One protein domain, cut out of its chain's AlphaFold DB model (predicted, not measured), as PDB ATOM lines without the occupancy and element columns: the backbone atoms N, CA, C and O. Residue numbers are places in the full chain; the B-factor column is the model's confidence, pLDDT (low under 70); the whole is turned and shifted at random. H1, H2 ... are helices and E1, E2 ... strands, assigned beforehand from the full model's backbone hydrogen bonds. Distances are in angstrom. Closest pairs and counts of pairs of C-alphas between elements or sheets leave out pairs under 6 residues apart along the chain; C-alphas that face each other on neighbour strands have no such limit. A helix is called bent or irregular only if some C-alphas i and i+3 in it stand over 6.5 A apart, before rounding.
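This is residues 446 to 569 and 586 to 625 of the 866 residues of a protein of Metarhizium anisopliae BRIP 53293 (UniProt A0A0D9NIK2). A strongly twisted sheet of five strands, curled like part of a barrel, has the longest helix, H5, slanting across its hollow side, and the helical hairpin of H2 and H3 packs beside these, H2 on H5 and the first turns of H3 on E3. E4 and E5 make a hairpin prolonged by residues 596 to 610 far from the mean of the C-alphas, while residues 513 to 518, with H4, stick out beyond the helices. The printed part has 164 residues, with six named helices and five named strands in the order E1 H1 H2 H3 H4 H5 E2 E3 E4 E5 H6; the class is mixed, helices and strands. The sheet runs E3 E2 E1 E4 E5 and is antiparallel throughout. The whole is compact, with a radius of gyration of the C-alphas of 17.8 A and spans of 49 by 48 by 33 A.

The sheet holds E1, residues 446 to 454, 22.1 A long; E2, residues 543 to 548, 16.6 A; E3, residues 558 to 563, 14.4 A; E4, residues 589 to 595, 20.6 A; and E5, residues 611 to 617, 19.2 A. E1 begins with C-alpha 446 at (-18.426, 28.966, -3.408) and bends by 60 degrees at residue 451. The longer helices are H5, residues 521 to 539, 26.7 A from C-alpha 521 at (-3.617, 18.677, -3.464) to C-alpha 539; H2, residues 475 to 490, 22.9 A; and H3, residues 494 to 507, 19.9 A. H1 is residues 456 to 459, 5.4 A. H4 is residues 513 to 516 and is neither bent nor irregular, but only just: C-alphas 513 and 516 are 6.2 A apart. H6, residues 621 to 625, 6.2 A, ends with C-alpha 625 at (-26.204, 38.835, -8.624).

The edge strands of the sheet are E3 and E5. E2 and E3 form a hairpin, with N 544 and O 562 within hydrogen-bond range at 2.8 A. E2 is also antiparallel to E1, with N 451 and O 545 at 2.9 A. E1 and E4 are antiparallel at 123 degrees, with N 448 and O 590 at 2.8 A. E4 and E5 form a hairpin at 172 degrees, with N 613 and O 593 at 2.8 A. H5 is on the sheet at a height of 8.9 A, over E3 and, only just, over E4, where 3 of its C-alphas fall. It runs slantwise to the strands, only just, at 59 degrees to E3 on the local plane. H2, the hub, touches H5 about perpendicular, at 80 degrees; the closest C-alphas, of Glu 477 and Val 534, are 5.9 A apart. H2 and H3 are a helical hairpin at a shallow tilt of 19 degrees, opposite ways, closest at the C-alphas of Ala 485 and Glu 497, 4.5 A. H3 only grazes the sheet, with its residues 494 to 499; the closest C-alphas of H3 and E3, of Leu 496 and Arg 559, are 5.8 A apart. H1 touches H2, with C-alphas of Leu 459 and Gln 483 at 5.9 A, and H5, with C-alphas of Ser 456 and Ile 537 at 4.9 A. H4 and H6 touch no helix and are not on the sheet. In H2, H3, H5 and H6 every O i to N i+4 pair is within hydrogen-bond range; H1 and H4 are too short for such a pair.

The two C-alphas farthest apart, of Asp 461 and Gly 603, are 54.6 A apart. Residues 570 to 585 are cut out, and C-alphas 569 and 586 are 17.6 A apart across the cut. The links from H1 to H2 and from E4 to E5 are long, 15 residues each; in the second, residues 599 to 600 pair antiparallel with residues 604 to 605. The mean pLDDT of the printed part is 79.3, and 35 residues are under 70, among them 510 to 518, 565 to 569 and 618 to 625.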
ATOM      1  N   HIS A 446     -17.607  28.679  -4.585       85.94
ATOM      2  CA  HIS A 446     -18.426  28.966  -3.408       85.94
ATOM      3  C   HIS A 446     -18.449  30.467  -3.106       85.94
ATOM      4  O   HIS A 446     -17.401  31.118  -3.119       85.94
ATOM      5  N   ILE A 447     -19.627  30.998  -2.764       86.88
ATOM      6  CA  ILE A 447     -19.768  32.324  -2.153       86.88
ATOM      7  C   ILE A 447     -19.873  32.165  -0.635       86.88
ATOM      8  O   ILE A 447     -20.740  31.449  -0.131       86.88
ATOM      9  N   TRP A 448     -19.037  32.896   0.092       87.00
ATOM     10  CA  TRP A 448     -19.028  32.955   1.549       87.00
ATOM     11  C   TRP A 448     -19.503  34.310   2.041       87.00
ATOM     12  O   TRP A 448     -19.069  35.343   1.540       87.00
ATOM     13  N   LYS A 449     -20.347  34.312   3.068       87.69
ATOM     14  CA  LYS A 449     -20.744  35.492   3.833       87.69
ATOM     15  C   LYS A 449     -19.867  35.589   5.076       87.69
ATOM     16  O   LYS A 449     -19.947  34.726   5.949       87.69
ATOM     17  N   LEU A 450     -19.057  36.644   5.178       86.25
ATOM     18  CA  LEU A 450     -18.238  36.874   6.369       86.25
ATOM     19  C   LEU A 450     -19.098  37.419   7.511       86.25
ATOM     20  O   LEU A 450     -19.744  38.463   7.386       86.25
ATOM     21  N   GLY A 451     -19.095  36.695   8.628       85.56
ATOM     22  CA  GLY A 451     -19.820  37.019   9.848       85.56
ATOM     23  C   GLY A 451     -18.878  37.470  10.957       85.56
ATOM     24  O   GLY A 451     -18.205  38.498  10.821       85.56
ATOM     25  N   GLY A 452     -18.870  36.709  12.055       85.25
ATOM     26  CA  GLY A 452     -18.107  37.000  13.269       85.25
ATOM     27  C   GLY A 452     -16.613  37.218  13.023       85.25
ATOM     28  O   GLY A 452     -16.021  36.628  12.116       85.25
ATOM     29  N   VAL A 453     -16.024  38.083  13.846       88.56
ATOM     30  CA  VAL A 453     -14.578  38.320  13.936       88.56
ATOM     31  C   VAL A 453     -14.099  37.679  15.236       88.56
ATOM     32  O   VAL A 453     -14.764  37.837  16.258       88.56
ATOM     33  N   ILE A 454     -12.971  36.977  15.197       87.62
ATOM     34  CA  ILE A 454     -12.217  36.574  16.387       87.62
ATOM     35  C   ILE A 454     -10.948  37.426  16.404       87.62
ATOM     36  O   ILE A 454     -10.245  37.516  15.392       87.62
ATOM     37  N   ASP A 455     -10.672  38.062  17.539       85.69
ATOM     38  CA  ASP A 455      -9.400  38.735  17.771       85.69
ATOM     39  C   ASP A 455      -8.328  37.682  18.099       85.69
ATOM     40  O   ASP A 455      -8.470  36.880  19.025       85.69
ATOM     41  N   SER A 456      -7.252  37.677  17.319       85.25
ATOM     42  CA  SER A 456      -6.128  36.754  17.481       85.25
ATOM     43  C   SER A 456      -5.294  37.016  18.739       85.25
ATOM     44  O   SER A 456      -4.535  36.142  19.158       85.25
ATOM     45  N   HIS A 457      -5.428  38.183  19.375       82.69
ATOM     46  CA  HIS A 457      -4.844  38.437  20.691       82.69
ATOM     47  C   HIS A 457      -5.524  37.601  21.785       82.69
ATOM     48  O   HIS A 457      -4.827  37.058  22.639       82.69
ATOM     49  N   GLU A 458      -6.841  37.374  21.700       80.38
ATOM     50  CA  GLU A 458      -7.602  36.552  22.661       80.38
ATOM     51  C   GLU A 458      -7.236  35.052  22.628       80.38
ATOM     52  O   GLU A 458      -7.715  34.283  23.460       80.38
ATOM     53  N   LEU A 459      -6.416  34.618  21.664       80.44
ATOM     54  CA  LEU A 459      -5.952  33.234  21.519       80.44
ATOM     55  C   LEU A 459      -4.602  32.973  22.206       80.44
ATOM     56  O   LEU A 459      -4.146  31.830  22.238       80.44
ATOM     57  N   LYS A 460      -3.919  34.010  22.709       67.06
ATOM     58  CA  LYS A 460      -2.501  33.895  23.087       67.06
ATOM     59  C   LYS A 460      -2.265  33.260  24.462       67.06
ATOM     60  O   LYS A 460      -1.228  32.614  24.616       67.06
ATOM     61  N   ASP A 461      -3.242  33.340  25.366       60.47
ATOM     62  CA  ASP A 461      -3.077  33.023  26.796       60.47
ATOM     63  C   ASP A 461      -3.617  31.640  27.233       60.47
ATOM     64  O   ASP A 461      -3.413  31.230  28.375       60.47
ATOM     65  N   GLU A 462      -4.289  30.879  26.356       60.09
ATOM     66  CA  GLU A 462      -4.816  29.546  26.709       60.09
ATOM     67  C   GLU A 462      -3.728  28.443  26.705       60.09
ATOM     68  O   GLU A 462      -3.107  28.202  25.665       60.09
ATOM     69  N   PRO A 463      -3.529  27.669  27.790       61.69
ATOM     70  CA  PRO A 463      -2.616  26.524  27.781       61.69
ATOM     71  C   PRO A 463      -3.216  25.324  27.019       61.69
ATOM     72  O   PRO A 463      -4.036  24.575  27.553       61.69
ATOM     73  N   SER A 464      -2.783  25.095  25.774       71.94
ATOM     74  CA  SER A 464      -3.247  23.967  24.949       71.94
ATOM     75  C   SER A 464      -2.357  22.715  25.058       71.94
ATOM     76  O   SER A 464      -1.166  22.719  24.729       71.94
ATOM     77  N   TRP A 465      -2.956  21.597  25.487       76.94
ATOM     78  CA  TRP A 465      -2.319  20.273  25.484       76.94
ATOM     79  C   TRP A 465      -2.496  19.572  24.131       76.94
ATOM     80  O   TRP A 465      -3.616  19.410  23.643       76.94
ATOM     81  N   VAL A 466      -1.395  19.094  23.549       79.94
ATOM     82  CA  VAL A 466      -1.390  18.370  22.271       79.94
ATOM     83  C   VAL A 466      -1.338  16.865  22.547       79.94
ATOM     84  O   VAL A 466      -0.302  16.347  22.945       79.94
ATOM     85  N   LYS A 467      -2.453  16.151  22.330       74.56
ATOM     86  CA  LYS A 467      -2.553  14.704  22.622       74.56
ATOM     87  C   LYS A 467      -1.633  13.820  21.773       74.56
ATOM     88  O   LYS A 467      -1.174  12.803  22.275       74.56
ATOM     89  N   ASN A 468      -1.388  14.191  20.516       74.69
ATOM     90  CA  ASN A 468      -0.400  13.548  19.652       74.69
ATOM     91  C   ASN A 468       0.481  14.640  19.012       74.69
ATOM     92  O   ASN A 468      -0.046  15.437  18.225       74.69
ATOM     93  N   PRO A 469       1.775  14.742  19.372       78.12
ATOM     94  CA  PRO A 469       2.677  15.749  18.820       78.12
ATOM     95  C   PRO A 469       3.166  15.410  17.405       78.12
ATOM     96  O   PRO A 469       3.703  16.296  16.747       78.12
ATOM     97  N   ALA A 470       2.996  14.165  16.943       75.00
ATOM     98  CA  ALA A 470       3.392  13.742  15.606       75.00
ATOM     99  C   ALA A 470       2.423  14.263  14.527       75.00
ATOM    100  O   ALA A 470       1.239  14.490  14.791       75.00
ATOM    101  N   GLY A 471       2.947  14.450  13.317       79.56
ATOM    102  CA  GLY A 471       2.237  14.924  12.130       79.56
ATOM    103  C   GLY A 471       3.149  15.752  11.223       79.56
ATOM    104  O   GLY A 471       4.353  15.828  11.472       79.56
ATOM    105  N   ARG A 472       2.595  16.374  10.174       83.56
ATOM    106  CA  ARG A 472       3.347  17.262   9.266       83.56
ATOM    107  C   ARG A 472       3.310  18.724   9.719       83.56
ATOM    108  O   ARG A 472       4.176  19.498   9.318       83.56
ATOM    109  N   LEU A 473       2.343  19.103  10.559       87.44
ATOM    110  CA  LEU A 473       2.346  20.384  11.272       87.44
ATOM    111  C   LEU A 473       3.241  20.332  12.514       87.44
ATOM    112  O   LEU A 473       3.196  19.371  13.286       87.44
ATOM    113  N   SER A 474       3.983  21.411  12.764       90.19
ATOM    114  CA  SER A 474       4.818  21.546  13.958       90.19
ATOM    115  C   SER A 474       3.994  21.559  15.251       90.19
ATOM    116  O   SER A 474       2.816  21.929  15.283       90.19
ATOM    117  N   LEU A 475       4.648  21.239  16.372       90.06
ATOM    118  CA  LEU A 475       4.032  21.294  17.702       90.06
ATOM    119  C   LEU A 475       3.459  22.688  18.039       90.06
ATOM    120  O   LEU A 475       2.488  22.783  18.789       90.06
ATOM    121  N   HIS A 476       4.037  23.759  17.487       90.75
ATOM    122  CA  HIS A 476       3.549  25.129  17.659       90.75
ATOM    123  C   HIS A 476       2.252  25.381  16.879       90.75
ATOM    124  O   HIS A 476       1.259  25.818  17.460       90.75
ATOM    125  N   GLU A 477       2.213  25.012  15.596       91.56
ATOM    126  CA  GLU A 477       1.000  25.105  14.769       91.56
ATOM    127  C   GLU A 477      -0.144  24.275  15.360       91.56
ATOM    128  O   GLU A 477      -1.264  24.768  15.512       91.56
ATOM    129  N   ARG A 478       0.158  23.048  15.807       91.50
ATOM    130  CA  ARG A 478      -0.786  22.176  16.520       91.50
ATOM    131  C   ARG A 478      -1.346  22.847  17.783       91.50
ATOM    132  O   ARG A 478      -2.556  22.811  17.999       91.50
ATOM    133  N   LYS A 479      -0.508  23.514  18.590       91.00
ATOM    134  CA  LYS A 479      -0.951  24.267  19.783       91.00
ATOM    135  C   LYS A 479      -1.865  25.443  19.442       91.00
ATOM    136  O   LYS A 479      -2.896  25.593  20.103       91.00
ATOM    137  N   ARG A 480      -1.519  26.249  18.429       91.06
ATOM    138  CA  ARG A 480      -2.314  27.414  17.994       91.06
ATOM    139  C   ARG A 480      -3.674  27.013  17.422       91.06
ATOM    140  O   ARG A 480      -4.685  27.625  17.759       91.06
ATOM    141  N   LEU A 481      -3.731  25.942  16.631       92.06
ATOM    142  CA  LEU A 481      -4.993  25.424  16.096       92.06
ATOM    143  C   LEU A 481      -5.907  24.862  17.203       92.06
ATOM    144  O   LEU A 481      -7.122  25.026  17.121       92.06
ATOM    145  N   ILE A 482      -5.355  24.282  18.278       91.56
ATOM    146  CA  ILE A 482      -6.152  23.854  19.446       91.56
ATOM    147  C   ILE A 482      -6.691  25.054  20.245       91.56
ATOM    148  O   ILE A 482      -7.852  25.016  20.647       91.56
ATOM    149  N   GLN A 483      -5.912  26.129  20.431       91.75
ATOM    150  CA  GLN A 483      -6.405  27.376  21.050       91.75
ATOM    151  C   GLN A 483      -7.582  27.958  20.244       91.75
ATOM    152  O   GLN A 483      -8.628  28.293  20.801       91.75
ATOM    153  N   LEU A 484      -7.462  27.992  18.912       92.19
ATOM    154  CA  LEU A 484      -8.552  28.400  18.024       92.19
ATOM    155  C   LEU A 484      -9.785  27.484  18.147       92.19
ATOM    156  O   LEU A 484     -10.910  27.976  18.216       92.19
ATOM    157  N   ALA A 485      -9.593  26.163  18.210       92.00
ATOM    158  CA  ALA A 485     -10.680  25.201  18.387       92.00
ATOM    159  C   ALA A 485     -11.419  25.401  19.728       92.00
ATOM    160  O   ALA A 485     -12.649  25.449  19.748       92.00
ATOM    161  N   ASN A 486     -10.695  25.605  20.834       91.06
ATOM    162  CA  ASN A 486     -11.284  25.943  22.135       91.06
ATOM    163  C   ASN A 486     -12.107  27.238  22.075       91.06
ATOM    164  O   ASN A 486     -13.252  27.263  22.535       91.06
ATOM    165  N   LYS A 487     -11.567  28.292  21.449       91.88
ATOM    166  CA  LYS A 487     -12.266  29.571  21.268       91.88
ATOM    167  C   LYS A 487     -13.542  29.421  20.438       91.88
ATOM    168  O   LYS A 487     -14.582  29.976  20.778       91.88
ATOM    169  N   LEU A 488     -13.501  28.621  19.376       91.88
ATOM    170  CA  LEU A 488     -14.689  28.288  18.589       91.88
ATOM    171  C   LEU A 488     -15.723  27.513  19.418       91.88
ATOM    172  O   LEU A 488     -16.916  27.779  19.279       91.88
ATOM    173  N   ARG A 489     -15.296  26.625  20.328       91.94
ATOM    174  CA  ARG A 489     -16.204  25.940  21.263       91.94
ATOM    175  C   ARG A 489     -16.903  26.920  22.210       91.94
ATOM    176  O   ARG A 489     -18.118  26.831  22.358       91.94
ATOM    177  N   SER A 490     -16.179  27.875  22.805       91.00
ATOM    178  CA  SER A 490     -16.777  28.877  23.710       91.00
ATOM    179  C   SER A 490     -17.727  29.849  22.997       91.00
ATOM    180  O   SER A 490     -18.683  30.330  23.601       91.00
ATOM    181  N   LEU A 491     -17.539  30.059  21.690       90.44
ATOM    182  CA  LEU A 491     -18.455  30.800  20.814       90.44
ATOM    183  C   LEU A 491     -19.612  29.943  20.247       90.44
ATOM    184  O   LEU A 491     -20.387  30.423  19.421       90.44
ATOM    185  N   ASN A 492     -19.770  28.689  20.693       91.38
ATOM    186  CA  ASN A 492     -20.770  27.720  20.212       91.38
ATOM    187  C   ASN A 492     -20.660  27.391  18.705       91.38
ATOM    188  O   ASN A 492     -21.640  27.060  18.036       91.38
ATOM    189  N   HIS A 493     -19.455  27.461  18.141       91.94
ATOM    190  CA  HIS A 493     -19.148  27.156  16.738       91.94
ATOM    191  C   HIS A 493     -18.585  25.732  16.577       91.94
ATOM    192  O   HIS A 493     -17.579  25.502  15.903       91.94
ATOM    193  N   PHE A 494     -19.279  24.766  17.189       90.81
ATOM    194  CA  PHE A 494     -18.884  23.355  17.315       90.81
ATOM    195  C   PHE A 494     -18.530  22.658  15.992       90.81
ATOM    196  O   PHE A 494     -17.709  21.746  15.984       90.81
ATOM    197  N   LEU A 495     -19.120  23.073  14.863       89.75
ATOM    198  CA  LEU A 495     -18.804  22.489  13.555       89.75
ATOM    199  C   LEU A 495     -17.349  22.772  13.149       89.75
ATOM    200  O   LEU A 495     -16.613  21.833  12.864       89.75
ATOM    201  N   LEU A 496     -16.922  24.039  13.204       89.94
ATOM    202  CA  LEU A 496     -15.542  24.437  12.913       89.94
ATOM    203  C   LEU A 496     -14.552  23.865  13.934       89.94
ATOM    204  O   LEU A 496     -13.478  23.411  13.553       89.94
ATOM    205  N   GLU A 497     -14.918  23.846  15.220       92.81
ATOM    206  CA  GLU A 497     -14.103  23.218  16.267       92.81
ATOM    207  C   GLU A 497     -13.848  21.736  15.964       92.81
ATOM    208  O   GLU A 497     -12.693  21.314  15.877       92.81
ATOM    209  N   ARG A 498     -14.912  20.960  15.722       90.62
ATOM    210  CA  ARG A 498     -14.800  19.537  15.385       90.62
ATOM    211  C   ARG A 498     -13.954  19.325  14.131       90.62
ATOM    212  O   ARG A 498     -13.120  18.425  14.123       90.62
ATOM    213  N   GLN A 499     -14.122  20.163  13.108       90.19
ATOM    214  CA  GLN A 499     -13.360  20.070  11.862       90.19
ATOM    215  C   GLN A 499     -11.854  20.338  12.057       90.19
ATOM    216  O   GLN A 499     -11.043  19.574  11.534       90.19
ATOM    217  N   ILE A 500     -11.463  21.326  12.876       91.12
ATOM    218  CA  ILE A 500     -10.051  21.540  13.252       91.12
ATOM    219  C   ILE A 500      -9.492  20.307  13.975       91.12
ATOM    220  O   ILE A 500      -8.405  19.834  13.645       91.12
ATOM    221  N   ILE A 501     -10.232  19.758  14.945       90.25
ATOM    222  CA  ILE A 501      -9.789  18.587  15.716       90.25
ATOM    223  C   ILE A 501      -9.671  17.336  14.827       90.25
ATOM    224  O   ILE A 501      -8.688  16.606  14.947       90.25
ATOM    225  N   GLN A 502     -10.610  17.109  13.903       89.75
ATOM    226  CA  GLN A 502     -10.555  16.015  12.925       89.75
ATOM    227  C   GLN A 502      -9.344  16.148  11.986       89.75
ATOM    228  O   GLN A 502      -8.641  15.168  11.745       89.75
ATOM    229  N   TYR A 503      -9.050  17.360  11.511       88.69
ATOM    230  CA  TYR A 503      -7.872  17.635  10.686       88.69
ATOM    231  C   TYR A 503      -6.553  17.391  11.447       88.69
ATOM    232  O   TYR A 503      -5.672  16.694  10.946       88.69
ATOM    233  N   LEU A 504      -6.437  17.869  12.693       88.69
ATOM    234  CA  LEU A 504      -5.262  17.638  13.549       88.69
ATOM    235  C   LEU A 504      -5.044  16.154  13.895       88.69
ATOM    236  O   LEU A 504      -3.898  15.724  14.062       88.69
ATOM    237  N   GLN A 505      -6.125  15.376  14.005       86.56
ATOM    238  CA  GLN A 505      -6.062  13.918  14.134       86.56
ATOM    239  C   GLN A 505      -5.534  13.282  12.845       86.56
ATOM    240  O   GLN A 505      -4.573  12.519  12.913       86.56
ATOM    241  N   HIS A 506      -6.097  13.631  11.683       83.12
ATOM    242  CA  HIS A 506      -5.685  13.086  10.387       83.12
ATOM    243  C   HIS A 506      -4.205  13.367  10.074       83.12
ATOM    244  O   HIS A 506      -3.458  12.428   9.807       83.12
ATOM    245  N   ASP A 507      -3.747  14.615  10.234       84.06
ATOM    246  CA  ASP A 507      -2.329  14.985  10.082       84.06
ATOM    247  C   ASP A 507      -1.404  14.156  10.994       84.06
ATOM    248  O   ASP A 507      -0.267  13.886  10.625       84.06
ATOM    249  N   SER A 508      -1.893  13.682  12.149       80.62
ATOM    250  CA  SER A 508      -1.103  12.869  13.089       80.62
ATOM    251  C   SER A 508      -1.031  11.372  12.766       80.62
ATOM    252  O   SER A 508      -0.249  10.658  13.389       80.62
ATOM    253  N   TYR A 509      -1.826  10.891  11.801       75.19
ATOM    254  CA  TYR A 509      -1.680   9.546  11.230       75.19
ATOM    255  C   TYR A 509      -0.742   9.546  10.010       75.19
ATOM    256  O   TYR A 509      -0.042   8.560   9.780       75.19
ATOM    257  N   LEU A 510      -0.643  10.675   9.290       67.94
ATOM    258  CA  LEU A 510       0.241  10.881   8.126       67.94
ATOM    259  C   LEU A 510       1.751  10.953   8.462       67.94
ATOM    260  O   LEU A 510       2.545  11.376   7.619       67.94
ATOM    261  N   SER A 511       2.139  10.567   9.681       58.69
ATOM    262  CA  SER A 511       3.525  10.441  10.156       58.69
ATOM    263  C   SER A 511       3.955   8.992  10.442       58.69
ATOM    264  O   SER A 511       5.021   8.784  11.013       58.69
ATOM    265  N   SER A 512       3.123   8.002  10.107       55.53
ATOM    266  CA  SER A 512       3.525   6.587  10.042       55.53
ATOM    267  C   SER A 512       4.209   6.289   8.700       55.53
ATOM    268  O   SER A 512       3.991   7.017   7.731       55.53
ATOM    269  N   GLU A 513       5.047   5.249   8.629       52.53
ATOM    270  CA  GLU A 513       5.867   4.958   7.436       52.53
ATOM    271  C   GLU A 513       5.017   4.615   6.194       52.53
ATOM    272  O   GLU A 513       5.367   5.012   5.083       52.53
ATOM    273  N   ASP A 514       3.833   4.022   6.386       50.47
ATOM    274  CA  ASP A 514       2.823   3.801   5.335       50.47
ATOM    275  C   ASP A 514       2.289   5.117   4.713       50.47
ATOM    276  O   ASP A 514       1.712   5.130   3.625       50.47
ATOM    277  N   GLY A 515       2.496   6.258   5.381       45.91
ATOM    278  CA  GLY A 515       2.086   7.601   4.950       45.91
ATOM    279  C   GLY A 515       2.947   8.233   3.846       45.91
ATOM    280  O   GLY A 515       2.800   9.429   3.576       45.91
ATOM    281  N   LEU A 516       3.849   7.462   3.224       45.94
ATOM    282  CA  LEU A 516       4.695   7.882   2.097       45.94
ATOM    283  C   LEU A 516       3.953   7.979   0.750       45.94
ATOM    284  O   LEU A 516       4.486   8.552  -0.202       45.94
ATOM    285  N   HIS A 517       2.723   7.468   0.659       51.88
ATOM    286  CA  HIS A 517       1.867   7.669  -0.513       51.88
ATOM    287  C   HIS A 517       1.459   9.149  -0.688       51.88
ATOM    288  O   HIS A 517       1.469   9.941   0.258       51.88
ATOM    289  N   GLN A 518       1.155   9.545  -1.930       59.34
ATOM    290  CA  GLN A 518       1.088  10.951  -2.356       59.34
ATOM    291  C   GLN A 518       0.132  11.812  -1.510       59.34
ATOM    292  O   GLN A 518      -1.058  11.524  -1.386       59.34
ATOM    293  N   GLU A 519       0.647  12.933  -0.989       73.19
ATOM    294  CA  GLU A 519      -0.176  13.980  -0.377       73.19
ATOM    295  C   GLU A 519      -1.079  14.590  -1.454       73.19
ATOM    296  O   GLU A 519      -0.587  15.175  -2.418       73.19
ATOM    297  N   THR A 520      -2.398  14.453  -1.310       82.12
ATOM    298  CA  THR A 520      -3.338  15.035  -2.276       82.12
ATOM    299  C   THR A 520      -3.251  16.560  -2.258       82.12
ATOM    300  O   THR A 520      -2.975  17.161  -1.215       82.12
ATOM    301  N   PHE A 521      -3.557  17.211  -3.387       83.69
ATOM    302  CA  PHE A 521      -3.617  18.677  -3.464       83.69
ATOM    303  C   PHE A 521      -4.457  19.280  -2.328       83.69
ATOM    304  O   PHE A 521      -4.021  20.227  -1.677       83.69
ATOM    305  N   ALA A 522      -5.622  18.697  -2.026       81.81
ATOM    306  CA  ALA A 522      -6.483  19.160  -0.940       81.81
ATOM    307  C   ALA A 522      -5.787  19.096   0.434       81.81
ATOM    308  O   ALA A 522      -5.857  20.062   1.194       81.81
ATOM    309  N   ALA A 523      -5.079  18.005   0.747       82.00
ATOM    310  CA  ALA A 523      -4.320  17.872   1.990       82.00
ATOM    311  C   ALA A 523      -3.141  18.861   2.051       82.00
ATOM    312  O   ALA A 523      -2.976  19.564   3.049       82.00
ATOM    313  N   SER A 524      -2.376  18.978   0.961       83.81
ATOM    314  CA  SER A 524      -1.248  19.910   0.849       83.81
ATOM    315  C   SER A 524      -1.688  21.370   0.998       83.81
ATOM    316  O   SER A 524      -1.112  22.133   1.776       83.81
ATOM    317  N   TYR A 525      -2.769  21.752   0.315       85.00
ATOM    318  CA  TYR A 525      -3.339  23.093   0.370       85.00
ATOM    319  C   TYR A 525      -3.910  23.405   1.758       85.00
ATOM    320  O   TYR A 525      -3.593  24.457   2.310       85.00
ATOM    321  N   MET A 526      -4.668  22.488   2.379       85.00
ATOM    322  CA  MET A 526      -5.133  22.658   3.764       85.00
ATOM    323  C   MET A 526      -3.968  22.845   4.743       85.00
ATOM    324  O   MET A 526      -4.044  23.720   5.602       85.00
ATOM    325  N   ARG A 527      -2.869  22.094   4.583       87.12
ATOM    326  CA  ARG A 527      -1.658  22.239   5.402       87.12
ATOM    327  C   ARG A 527      -1.027  23.622   5.259       87.12
ATOM    328  O   ARG A 527      -0.764  24.269   6.268       87.12
ATOM    329  N   ILE A 528      -0.870  24.117   4.031       86.81
ATOM    330  CA  ILE A 528      -0.329  25.460   3.762       86.81
ATOM    331  C   ILE A 528      -1.256  26.563   4.315       86.81
ATOM    332  O   ILE A 528      -0.785  27.504   4.955       86.81
ATOM    333  N   MET A 529      -2.576  26.444   4.124       88.44
ATOM    334  CA  MET A 529      -3.557  27.392   4.679       88.44
ATOM    335  C   MET A 529      -3.591  27.361   6.218       88.44
ATOM    336  O   MET A 529      -3.832  28.392   6.846       88.44
ATOM    337  N   ALA A 530      -3.330  26.207   6.841       90.31
ATOM    338  CA  ALA A 530      -3.251  26.068   8.293       90.31
ATOM    339  C   ALA A 530      -2.010  26.774   8.866       90.31
ATOM    340  O   ALA A 530      -2.146  27.524   9.834       90.31
ATOM    341  N   SER A 531      -0.836  26.611   8.244       89.88
ATOM    342  CA  SER A 531       0.387  27.343   8.611       89.88
ATOM    343  C   SER A 531       0.206  28.864   8.497       89.88
ATOM    344  O   SER A 531       0.582  29.607   9.404       89.88
ATOM    345  N   GLU A 532      -0.439  29.346   7.429       89.19
ATOM    346  CA  GLU A 532      -0.751  30.772   7.264       89.19
ATOM    347  C   GLU A 532      -1.754  31.293   8.306       89.19
ATOM    348  O   GLU A 532      -1.569  32.389   8.842       89.19
ATOM    349  N   LEU A 533      -2.781  30.511   8.658       90.62
ATOM    350  CA  LEU A 533      -3.728  30.876   9.717       90.62
ATOM    351  C   LEU A 533      -3.036  30.984  11.083       90.62
ATOM    352  O   LEU A 533      -3.257  31.953  11.807       90.62
ATOM    353  N   VAL A 534      -2.160  30.031  11.415       91.12
ATOM    354  CA  VAL A 534      -1.318  30.077  12.622       91.12
ATOM    355  C   VAL A 534      -0.451  31.335  12.630       91.12
ATOM    356  O   VAL A 534      -0.427  32.061  13.624       91.12
ATOM    357  N   ARG A 535       0.198  31.644  11.502       88.44
ATOM    358  CA  ARG A 535       1.034  32.837  11.347       88.44
ATOM    359  C   ARG A 535       0.245  34.129  11.580       88.44
ATOM    360  O   ARG A 535       0.742  35.018  12.267       88.44
ATOM    361  N   ALA A 536      -0.976  34.244  11.055       87.62
ATOM    362  CA  ALA A 536      -1.845  35.390  11.336       87.62
ATOM    363  C   ALA A 536      -2.206  35.506  12.823       87.62
ATOM    364  O   ALA A 536      -2.167  36.612  13.363       87.62
ATOM    365  N   ILE A 537      -2.480  34.381  13.494       89.44
ATOM    366  CA  ILE A 537      -2.772  34.352  14.933       89.44
ATOM    367  C   ILE A 537      -1.575  34.867  15.748       89.44
ATOM    368  O   ILE A 537      -1.729  35.752  16.593       89.44
ATOM    369  N   ASP A 538      -0.362  34.391  15.455       89.62
ATOM    370  CA  ASP A 538       0.855  34.890  16.105       89.62
ATOM    371  C   ASP A 538       1.086  36.383  15.823       89.62
ATOM    372  O   ASP A 538       1.317  37.154  16.760       89.62
ATOM    373  N   CYS A 539       0.910  36.826  14.574       87.31
ATOM    374  CA  CYS A 539       0.975  38.240  14.192       87.31
ATOM    375  C   CYS A 539      -0.131  39.119  14.811       87.31
ATOM    376  O   CYS A 539      -0.012  40.337  14.752       87.31
ATOM    377  N   GLY A 540      -1.185  38.546  15.409       87.00
ATOM    378  CA  GLY A 540      -2.327  39.303  15.945       87.00
ATOM    379  C   GLY A 540      -3.341  39.760  14.888       87.00
ATOM    380  O   GLY A 540      -4.276  40.483  15.214       87.00
ATOM    381  N   VAL A 541      -3.201  39.321  13.633       86.56
ATOM    382  CA  VAL A 541      -4.128  39.668  12.546       86.56
ATOM    383  C   VAL A 541      -5.489  39.036  12.825       86.56
ATOM    384  O   VAL A 541      -5.576  37.837  13.102       86.56
ATOM    385  N   ALA A 542      -6.555  39.832  12.749       86.69
ATOM    386  CA  ALA A 542      -7.914  39.370  12.996       86.69
ATOM    387  C   ALA A 542      -8.335  38.273  12.000       86.69
ATOM    388  O   ALA A 542      -7.942  38.275  10.831       86.69
ATOM    389  N   ILE A 543      -9.179  37.348  12.452       89.44
ATOM    390  CA  ILE A 543      -9.706  36.262  11.615       89.44
ATOM    391  C   ILE A 543     -11.233  36.307  11.599       89.44
ATOM    392  O   ILE A 543     -11.873  36.733  12.563       89.44
ATOM    393  N   ARG A 544     -11.844  35.896  10.487       89.38
ATOM    394  CA  ARG A 544     -13.297  35.964  10.284       89.38
ATOM    395  C   ARG A 544     -13.897  34.629   9.915       89.38
ATOM    396  O   ARG A 544     -13.331  33.861   9.143       89.38
ATOM    397  N   LEU A 545     -15.087  34.388  10.445       91.00
ATOM    398  CA  LEU A 545     -15.844  33.172  10.204       91.00
ATOM    399  C   LEU A 545     -16.745  33.365   8.985       91.00
ATOM    400  O   LEU A 545     -17.512  34.330   8.914       91.00
ATOM    401  N   GLY A 546     -16.638  32.456   8.020       89.81
ATOM    402  CA  GLY A 546     -17.473  32.436   6.826       89.81
ATOM    403  C   GLY A 546     -18.511  31.325   6.885       89.81
ATOM    404  O   GLY A 546     -18.194  30.174   7.192       89.81
ATOM    405  N   SER A 547     -19.757  31.668   6.568       89.69
ATOM    406  CA  SER A 547     -20.809  30.701   6.243       89.69
ATOM    407  C   SER A 547     -21.120  30.755   4.752       89.69
ATOM    408  O   SER A 547     -20.831  31.757   4.095       89.69
ATOM    409  N   LEU A 548     -21.668  29.677   4.190       87.75
ATOM    410  CA  LEU A 548     -22.051  29.669   2.778       87.75
ATOM    411  C   LEU A 548     -23.203  30.661   2.559       87.75
ATOM    412  O   LEU A 548     -24.142  30.732   3.356       87.75
ATOM    413  N   TRP A 549     -23.113  31.469   1.505       84.38
ATOM    414  CA  TRP A 549     -24.146  32.446   1.180       84.38
ATOM    415  C   TRP A 549     -25.292  31.775   0.421       84.38
ATOM    416  O   TRP A 549     -25.124  31.380  -0.728       84.38
ATOM    417  N   GLU A 550     -26.471  31.695   1.036       77.31
ATOM    418  CA  GLU A 550     -27.697  31.324   0.326       77.31
ATOM    419  C   GLU A 550     -28.434  32.565  -0.223       77.31
ATOM    420  O   GLU A 550     -28.683  33.511   0.537       77.31
ATOM    421  N   PRO A 551     -28.927  32.533  -1.480       67.31
ATOM    422  CA  PRO A 551     -29.860  33.536  -2.011       67.31
ATOM    423  C   PRO A 551     -31.160  33.655  -1.200       67.31
ATOM    424  O   PRO A 551     -31.800  34.705  -1.204       67.31
ATOM    425  N   SER A 552     -31.534  32.588  -0.481       69.38
ATOM    426  CA  SER A 552     -32.693  32.510   0.418       69.38
ATOM    427  C   SER A 552     -32.612  33.470   1.617       69.38
ATOM    428  O   SER A 552     -33.618  33.713   2.282       69.38
ATOM    429  N   GLY A 553     -31.411  33.970   1.939       66.75
ATOM    430  CA  GLY A 553     -31.138  34.743   3.150       66.75
ATOM    431  C   GLY A 553     -31.092  33.920   4.445       66.75
ATOM    432  O   GLY A 553     -30.874  34.508   5.507       66.75
ATOM    433  N   ARG A 554     -31.270  32.589   4.386       72.88
ATOM    434  CA  ARG A 554     -31.240  31.704   5.562       72.88
ATOM    435  C   ARG A 554     -29.871  31.729   6.266       72.88
ATOM    436  O   ARG A 554     -28.835  31.907   5.618       72.88
ATOM    437  N   PRO A 555     -29.833  31.565   7.602       70.38
ATOM    438  CA  PRO A 555     -28.585  31.524   8.356       70.38
ATOM    439  C   PRO A 555     -27.888  30.163   8.207       70.38
ATOM    440  O   PRO A 555     -28.139  29.236   8.972       70.38
ATOM    441  N   SER A 556     -26.972  30.058   7.242       81.69
ATOM    442  CA  SER A 556     -26.012  28.949   7.171       81.69
ATOM    443  C   SER A 556     -25.012  29.017   8.347       81.69
ATOM    444  O   SER A 556     -24.574  30.126   8.690       81.69
ATOM    445  N   PRO A 557     -24.622  27.884   8.972       87.56
ATOM    446  CA  PRO A 557     -23.570  27.852   9.989       87.56
ATOM    447  C   PRO A 557     -22.197  28.205   9.396       87.56
ATOM    448  O   PRO A 557     -21.957  28.047   8.198       87.56
ATOM    449  N   TYR A 558     -21.264  28.658  10.234       89.94
ATOM    450  CA  TYR A 558     -19.883  28.886   9.802       89.94
ATOM    451  C   TYR A 558     -19.181  27.555   9.470       89.94
ATOM    452  O   TYR A 558     -19.294  26.595  10.234       89.94
ATOM    453  N   ARG A 559     -18.468  27.502   8.333       89.69
ATOM    454  CA  ARG A 559     -17.726  26.317   7.833       89.69
ATOM    455  C   ARG A 559     -16.330  26.642   7.269       89.69
ATOM    456  O   ARG A 559     -15.632  25.747   6.806       89.69
ATOM    457  N   ALA A 560     -15.924  27.913   7.291       90.25
ATOM    458  CA  ALA A 560     -14.619  28.369   6.816       90.25
ATOM    459  C   ALA A 560     -14.061  29.503   7.690       90.25
ATOM    460  O   ALA A 560     -14.825  30.234   8.333       90.25
ATOM    461  N   ILE A 561     -12.735  29.661   7.689       90.75
ATOM    462  CA  ILE A 561     -12.014  30.704   8.433       90.75
ATOM    463  C   ILE A 561     -11.137  31.500   7.460       90.75
ATOM    464  O   ILE A 561     -10.386  30.922   6.678       90.75
ATOM    465  N   PHE A 562     -11.239  32.826   7.511       88.94
ATOM    466  CA  PHE A 562     -10.578  33.769   6.608       88.94
ATOM    467  C   PHE A 562      -9.637  34.682   7.397       88.94
ATOM    468  O   PHE A 562     -10.039  35.228   8.426       88.94
ATOM    469  N   ILE A 563      -8.414  34.895   6.907       87.25
ATOM    470  CA  ILE A 563      -7.499  35.896   7.481       87.25
ATOM    471  C   ILE A 563      -7.946  37.289   7.021       87.25
ATOM    472  O   ILE A 563      -8.158  37.505   5.828       87.25
ATOM    473  N   TRP A 564      -8.110  38.225   7.959       80.94
ATOM    474  CA  TRP A 564      -8.715  39.535   7.716       80.94
ATOM    475  C   TRP A 564      -7.779  40.671   8.145       80.94
ATOM    476  O   TRP A 564      -7.851  41.187   9.260       80.94
ATOM    477  N   ASP A 565      -6.898  41.061   7.227       67.44
ATOM    478  CA  ASP A 565      -5.984  42.188   7.405       67.44
ATOM    479  C   ASP A 565      -6.672  43.514   7.022       67.44
ATOM    480  O   ASP A 565      -7.226  43.659   5.928       67.44
ATOM    481  N   HIS A 566      -6.659  44.485   7.938       55.38
ATOM    482  CA  HIS A 566      -7.210  45.825   7.726       55.38
ATOM    483  C   HIS A 566      -6.142  46.926   7.610       55.38
ATOM    484  O   HIS A 566      -6.484  48.033   7.188       55.38
ATOM    485  N   ASP A 567      -4.871  46.649   7.920       42.22
ATOM    486  CA  ASP A 567      -3.885  47.696   8.224       42.22
ATOM    487  C   ASP A 567      -2.901  48.015   7.090       42.22
ATOM    488  O   ASP A 567      -2.245  49.058   7.126       42.22
ATOM    489  N   VAL A 568      -2.871  47.206   6.024       43.38
ATOM    490  CA  VAL A 568      -1.969  47.380   4.860       43.38
ATOM    491  C   VAL A 568      -2.083  48.757   4.163       43.38
ATOM    492  O   VAL A 568      -1.161  49.163   3.459       43.38
ATOM    493  N   ASP A 569      -3.191  49.491   4.344       35.72
ATOM    494  CA  ASP A 569      -3.528  50.713   3.581       35.72
ATOM    495  C   ASP A 569      -3.566  52.026   4.399       35.72
ATOM    496  O   ASP A 569      -3.669  53.106   3.808       35.72
ATOM    497  N   ARG A 586     -20.509  46.522   7.302       52.75
ATOM    498  CA  ARG A 586     -20.335  45.974   5.943       52.75
ATOM    499  C   ARG A 586     -20.401  44.442   5.975       52.75
ATOM    500  O   ARG A 586     -19.566  43.780   6.582       52.75
ATOM    501  N   SER A 587     -21.405  43.887   5.295       55.31
ATOM    502  CA  SER A 587     -21.434  42.474   4.908       55.31
ATOM    503  C   SER A 587     -20.491  42.287   3.729       55.31
ATOM    504  O   SER A 587     -20.785  42.739   2.623       55.31
ATOM    505  N   PHE A 588     -19.357  41.652   3.995       72.56
ATOM    506  CA  PHE A 588     -18.381  41.277   2.981       72.56
ATOM    507  C   PHE A 588     -18.692  39.867   2.485       72.56
ATOM    508  O   PHE A 588     -19.096  39.001   3.272       72.56
ATOM    509  N   LEU A 589     -18.510  39.655   1.186       81.69
ATOM    510  CA  LEU A 589     -18.573  38.339   0.572       81.69
ATOM    511  C   LEU A 589     -17.187  37.929   0.074       81.69
ATOM    512  O   LEU A 589     -16.375  38.784  -0.276       81.69
ATOM    513  N   VAL A 590     -16.942  36.623  -0.003       85.69
ATOM    514  CA  VAL A 590     -15.732  36.059  -0.616       85.69
ATOM    515  C   VAL A 590     -16.135  35.012  -1.640       85.69
ATOM    516  O   VAL A 590     -16.922  34.121  -1.323       85.69
ATOM    517  N   PHE A 591     -15.591  35.092  -2.848       87.38
ATOM    518  CA  PHE A 591     -15.603  33.976  -3.787       87.38
ATOM    519  C   PHE A 591     -14.385  33.095  -3.527       87.38
ATOM    520  O   PHE A 591     -13.267  33.607  -3.484       87.38
ATOM    521  N   THR A 592     -14.578  31.782  -3.408       88.56
ATOM    522  CA  THR A 592     -13.475  30.813  -3.389       88.56
ATOM    523  C   THR A 592     -13.737  29.684  -4.370       88.56
ATOM    524  O   THR A 592     -14.823  29.101  -4.350       88.56
ATOM    525  N   ALA A 593     -12.733  29.285  -5.138       87.81
ATOM    526  CA  ALA A 593     -12.793  28.063  -5.930       87.81
ATOM    527  C   ALA A 593     -11.453  27.334  -5.873       87.81
ATOM    528  O   ALA A 593     -10.406  27.962  -5.740       87.81
ATOM    529  N   SER A 594     -11.482  26.009  -5.968       87.62
ATOM    530  CA  SER A 594     -10.278  25.197  -6.128       87.62
ATOM    531  C   SER A 594     -10.588  23.927  -6.910       87.62
ATOM    532  O   SER A 594     -11.740  23.489  -6.967       87.62
ATOM    533  N   ARG A 595      -9.568  23.369  -7.562       87.75
ATOM    534  CA  ARG A 595      -9.617  22.084  -8.263       87.75
ATOM    535  C   ARG A 595      -8.199  21.504  -8.291       87.75
ATOM    536  O   ARG A 595      -7.289  22.273  -8.603       87.75
ATOM    537  N   PRO A 596      -7.995  20.208  -8.003       86.19
ATOM    538  CA  PRO A 596      -6.712  19.567  -8.278       86.19
ATOM    539  C   PRO A 596      -6.380  19.608  -9.778       86.19
ATOM    540  O   PRO A 596      -7.262  19.834 -10.618       86.19
ATOM    541  N   GLU A 597      -5.121  19.357 -10.117       84.06
ATOM    542  CA  GLU A 597      -4.737  19.012 -11.485       84.06
ATOM    543  C   GLU A 597      -5.535  17.804 -12.015       84.06
ATOM    544  O   GLU A 597      -5.863  16.869 -11.283       84.06
ATOM    545  N   ILE A 598      -5.866  17.820 -13.309       78.06
ATOM    546  CA  ILE A 598      -6.529  16.690 -13.970       78.06
ATOM    547  C   ILE A 598      -5.466  15.755 -14.559       78.06
ATOM    548  O   ILE A 598      -4.830  16.084 -15.558       78.06
ATOM    549  N   GLN A 599      -5.326  14.559 -13.988       66.31
ATOM    550  CA  GLN A 599      -4.535  13.469 -14.569       66.31
ATOM    551  C   GLN A 599      -5.436  12.632 -15.498       66.31
ATOM    552  O   GLN A 599      -6.506  12.182 -15.088       66.31
ATOM    553  N   VAL A 600      -5.054  12.453 -16.771       60.03
ATOM    554  CA  VAL A 600      -5.955  11.942 -17.830       60.03
ATOM    555  C   VAL A 600      -5.619  10.493 -18.182       60.03
ATOM    556  O   VAL A 600      -5.230  10.182 -19.308       60.03
ATOM    557  N   SER A 601      -5.832   9.582 -17.226       68.00
ATOM    558  CA  SER A 601      -5.505   8.142 -17.314       68.00
ATOM    559  C   SER A 601      -4.014   7.838 -17.532       68.00
ATOM    560  O   SER A 601      -3.213   8.716 -17.845       68.00
ATOM    561  N   ASP A 602      -3.634   6.561 -17.465       63.44
ATOM    562  CA  ASP A 602      -2.242   6.109 -17.642       63.44
ATOM    563  C   ASP A 602      -1.639   6.402 -19.035       63.44
ATOM    564  O   ASP A 602      -0.441   6.182 -19.263       63.44
ATOM    565  N   GLY A 603      -2.456   6.873 -19.984       74.44
ATOM    566  CA  GLY A 603      -2.064   7.198 -21.354       74.44
ATOM    567  C   GLY A 603      -1.876   8.687 -21.672       74.44
ATOM    568  O   GLY A 603      -1.180   8.976 -22.651       74.44
ATOM    569  N   HIS A 604      -2.460   9.622 -20.905       73.81
ATOM    570  CA  HIS A 604      -2.510  11.041 -21.296       73.81
ATOM    571  C   HIS A 604      -2.288  12.039 -20.141       73.81
ATOM    572  O   HIS A 604      -2.622  11.792 -18.987       73.81
ATOM    573  N   ASP A 605      -1.756  13.213 -20.487       76.19
ATOM    574  CA  ASP A 605      -1.602  14.377 -19.601       76.19
ATOM    575  C   ASP A 605      -2.507  15.527 -20.085       76.19
ATOM    576  O   ASP A 605      -2.531  15.841 -21.282       76.19
ATOM    577  N   ALA A 606      -3.244  16.162 -19.163       72.81
ATOM    578  CA  ALA A 606      -4.060  17.342 -19.457       72.81
ATOM    579  C   ALA A 606      -3.220  18.593 -19.747       72.81
ATOM    580  O   ALA A 606      -3.740  19.553 -20.305       72.81
ATOM    581  N   ASN A 607      -1.953  18.637 -19.324       80.12
ATOM    582  CA  ASN A 607      -1.156  19.859 -19.192       80.12
ATOM    583  C   ASN A 607      -1.839  20.907 -18.281       80.12
ATOM    584  O   ASN A 607      -1.723  22.115 -18.498       80.12
ATOM    585  N   ASP A 608      -2.572  20.443 -17.268       82.69
ATOM    586  CA  ASP A 608      -3.166  21.290 -16.231       82.69
ATOM    587  C   ASP A 608      -2.151  21.562 -15.102       82.69
ATOM    588  O   ASP A 608      -0.949  21.288 -15.211       82.69
ATOM    589  N   MET A 609      -2.640  22.160 -14.022       87.38
ATOM    590  CA  MET A 609      -1.991  22.229 -12.717       87.38
ATOM    591  C   MET A 609      -3.054  22.533 -11.656       87.38
ATOM    592  O   MET A 609      -4.147  22.984 -12.007       87.38
ATOM    593  N   ASP A 610      -2.725  22.347 -10.380       88.50
ATOM    594  CA  ASP A 610      -3.608  22.703  -9.268       88.50
ATOM    595  C   ASP A 610      -4.106  24.155  -9.346       88.50
ATOM    596  O   ASP A 610      -3.338  25.101  -9.562       88.50
ATOM    597  N   ARG A 611      -5.410  24.330  -9.125       90.44
ATOM    598  CA  ARG A 611      -6.117  25.610  -9.224       90.44
ATOM    599  C   ARG A 611      -6.701  26.007  -7.885       90.44
ATOM    600  O   ARG A 611      -7.335  25.199  -7.207       90.44
ATOM    601  N   HIS A 612      -6.552  27.273  -7.533       88.50
ATOM    602  CA  HIS A 612      -7.089  27.848  -6.305       88.50
ATOM    603  C   HIS A 612      -7.307  29.350  -6.487       88.50
ATOM    604  O   HIS A 612      -6.498  30.029  -7.097       88.50
ATOM    605  N   VAL A 613      -8.383  29.908  -5.949       88.00
ATOM    606  CA  VAL A 613      -8.647  31.350  -5.991       88.00
ATOM    607  C   VAL A 613      -9.482  31.752  -4.782       88.00
ATOM    608  O   VAL A 613     -10.345  30.998  -4.333       88.00
ATOM    609  N   SER A 614      -9.209  32.935  -4.232       87.00
ATOM    610  CA  SER A 614      -9.970  33.560  -3.147       87.00
ATOM    611  C   SER A 614      -9.992  35.076  -3.357       87.00
ATOM    612  O   SER A 614      -8.935  35.686  -3.500       87.00
ATOM    613  N   LEU A 615     -11.184  35.674  -3.453       84.06
ATOM    614  CA  LEU A 615     -11.386  37.077  -3.847       84.06
ATOM    615  C   LEU A 615     -12.515  37.724  -3.033       84.06
ATOM    616  O   LEU A 615     -13.596  37.144  -2.926       84.06
ATOM    617  N   GLU A 616     -12.306  38.938  -2.513       78.94
ATOM    618  CA  GLU A 616     -13.391  39.745  -1.936       78.94
ATOM    619  C   GLU A 616     -14.372  40.198  -3.034       78.94
ATOM    620  O   GLU A 616     -13.954  40.678  -4.091       78.94
ATOM    621  N   LEU A 617     -15.676  40.078  -2.765       72.44
ATOM    622  CA  LEU A 617     -16.757  40.606  -3.605       72.44
ATOM    623  C   LEU A 617     -17.446  41.787  -2.907       72.44
ATOM    624  O   LEU A 617     -17.698  41.757  -1.697       72.44
ATOM    625  N   LEU A 618     -17.817  42.813  -3.675       62.19
ATOM    626  CA  LEU A 618     -18.418  44.032  -3.147       62.19
ATOM    627  C   LEU A 618     -19.947  43.937  -3.064       62.19
ATOM    628  O   LEU A 618     -20.639  43.236  -3.802       62.19
ATOM    629  N   ARG A 619     -20.529  44.737  -2.163       48.72
ATOM    630  CA  ARG A 619     -21.985  44.764  -1.940       48.72
ATOM    631  C   ARG A 619     -22.786  45.424  -3.082       48.72
ATOM    632  O   ARG A 619     -24.015  45.358  -3.069       48.72
ATOM    633  N   ALA A 620     -22.121  46.053  -4.054       51.34
ATOM    634  CA  ALA A 620     -22.756  46.516  -5.292       51.34
ATOM    635  C   ALA A 620     -23.095  45.318  -6.193       51.34
ATOM    636  O   ALA A 620     -24.246  45.142  -6.591       51.34
ATOM    637  N   ASP A 621     -22.107  44.452  -6.393       50.47
ATOM    638  CA  ASP A 621     -22.128  43.210  -7.164       50.47
ATOM    639  C   ASP A 621     -23.272  42.298  -6.691       50.47
ATOM    640  O   ASP A 621     -24.024  41.750  -7.490       50.47
ATOM    641  N   LEU A 622     -23.507  42.249  -5.375       47.09
ATOM    642  CA  LEU A 622     -24.639  41.555  -4.748       47.09
ATOM    643  C   LEU A 622     -26.024  41.966  -5.277       47.09
ATOM    644  O   LEU A 622     -26.931  41.133  -5.313       47.09
ATOM    645  N   LYS A 623     -26.227  43.231  -5.679       41.12
ATOM    646  CA  LYS A 623     -27.490  43.652  -6.309       41.12
ATOM    647  C   LYS A 623     -27.606  43.094  -7.723       41.12
ATOM    648  O   LYS A 623     -28.680  42.609  -8.063       41.12
ATOM    649  N   ALA A 624     -26.516  43.106  -8.493       48.09
ATOM    650  CA  ALA A 624     -26.472  42.510  -9.824       48.09
ATOM    651  C   ALA A 624     -26.690  40.990  -9.756       48.09
ATOM    652  O   ALA A 624     -27.580  40.491 -10.430       48.09
ATOM    653  N   LEU A 625     -26.003  40.273  -8.860       46.50
ATOM    654  CA  LEU A 625     -26.204  38.835  -8.624       46.50
ATOM    655  C   LEU A 625     -27.637  38.517  -8.170       46.50
ATOM    656  O   LEU A 625     -28.249  37.577  -8.667       46.50
TER     657      LEU A 625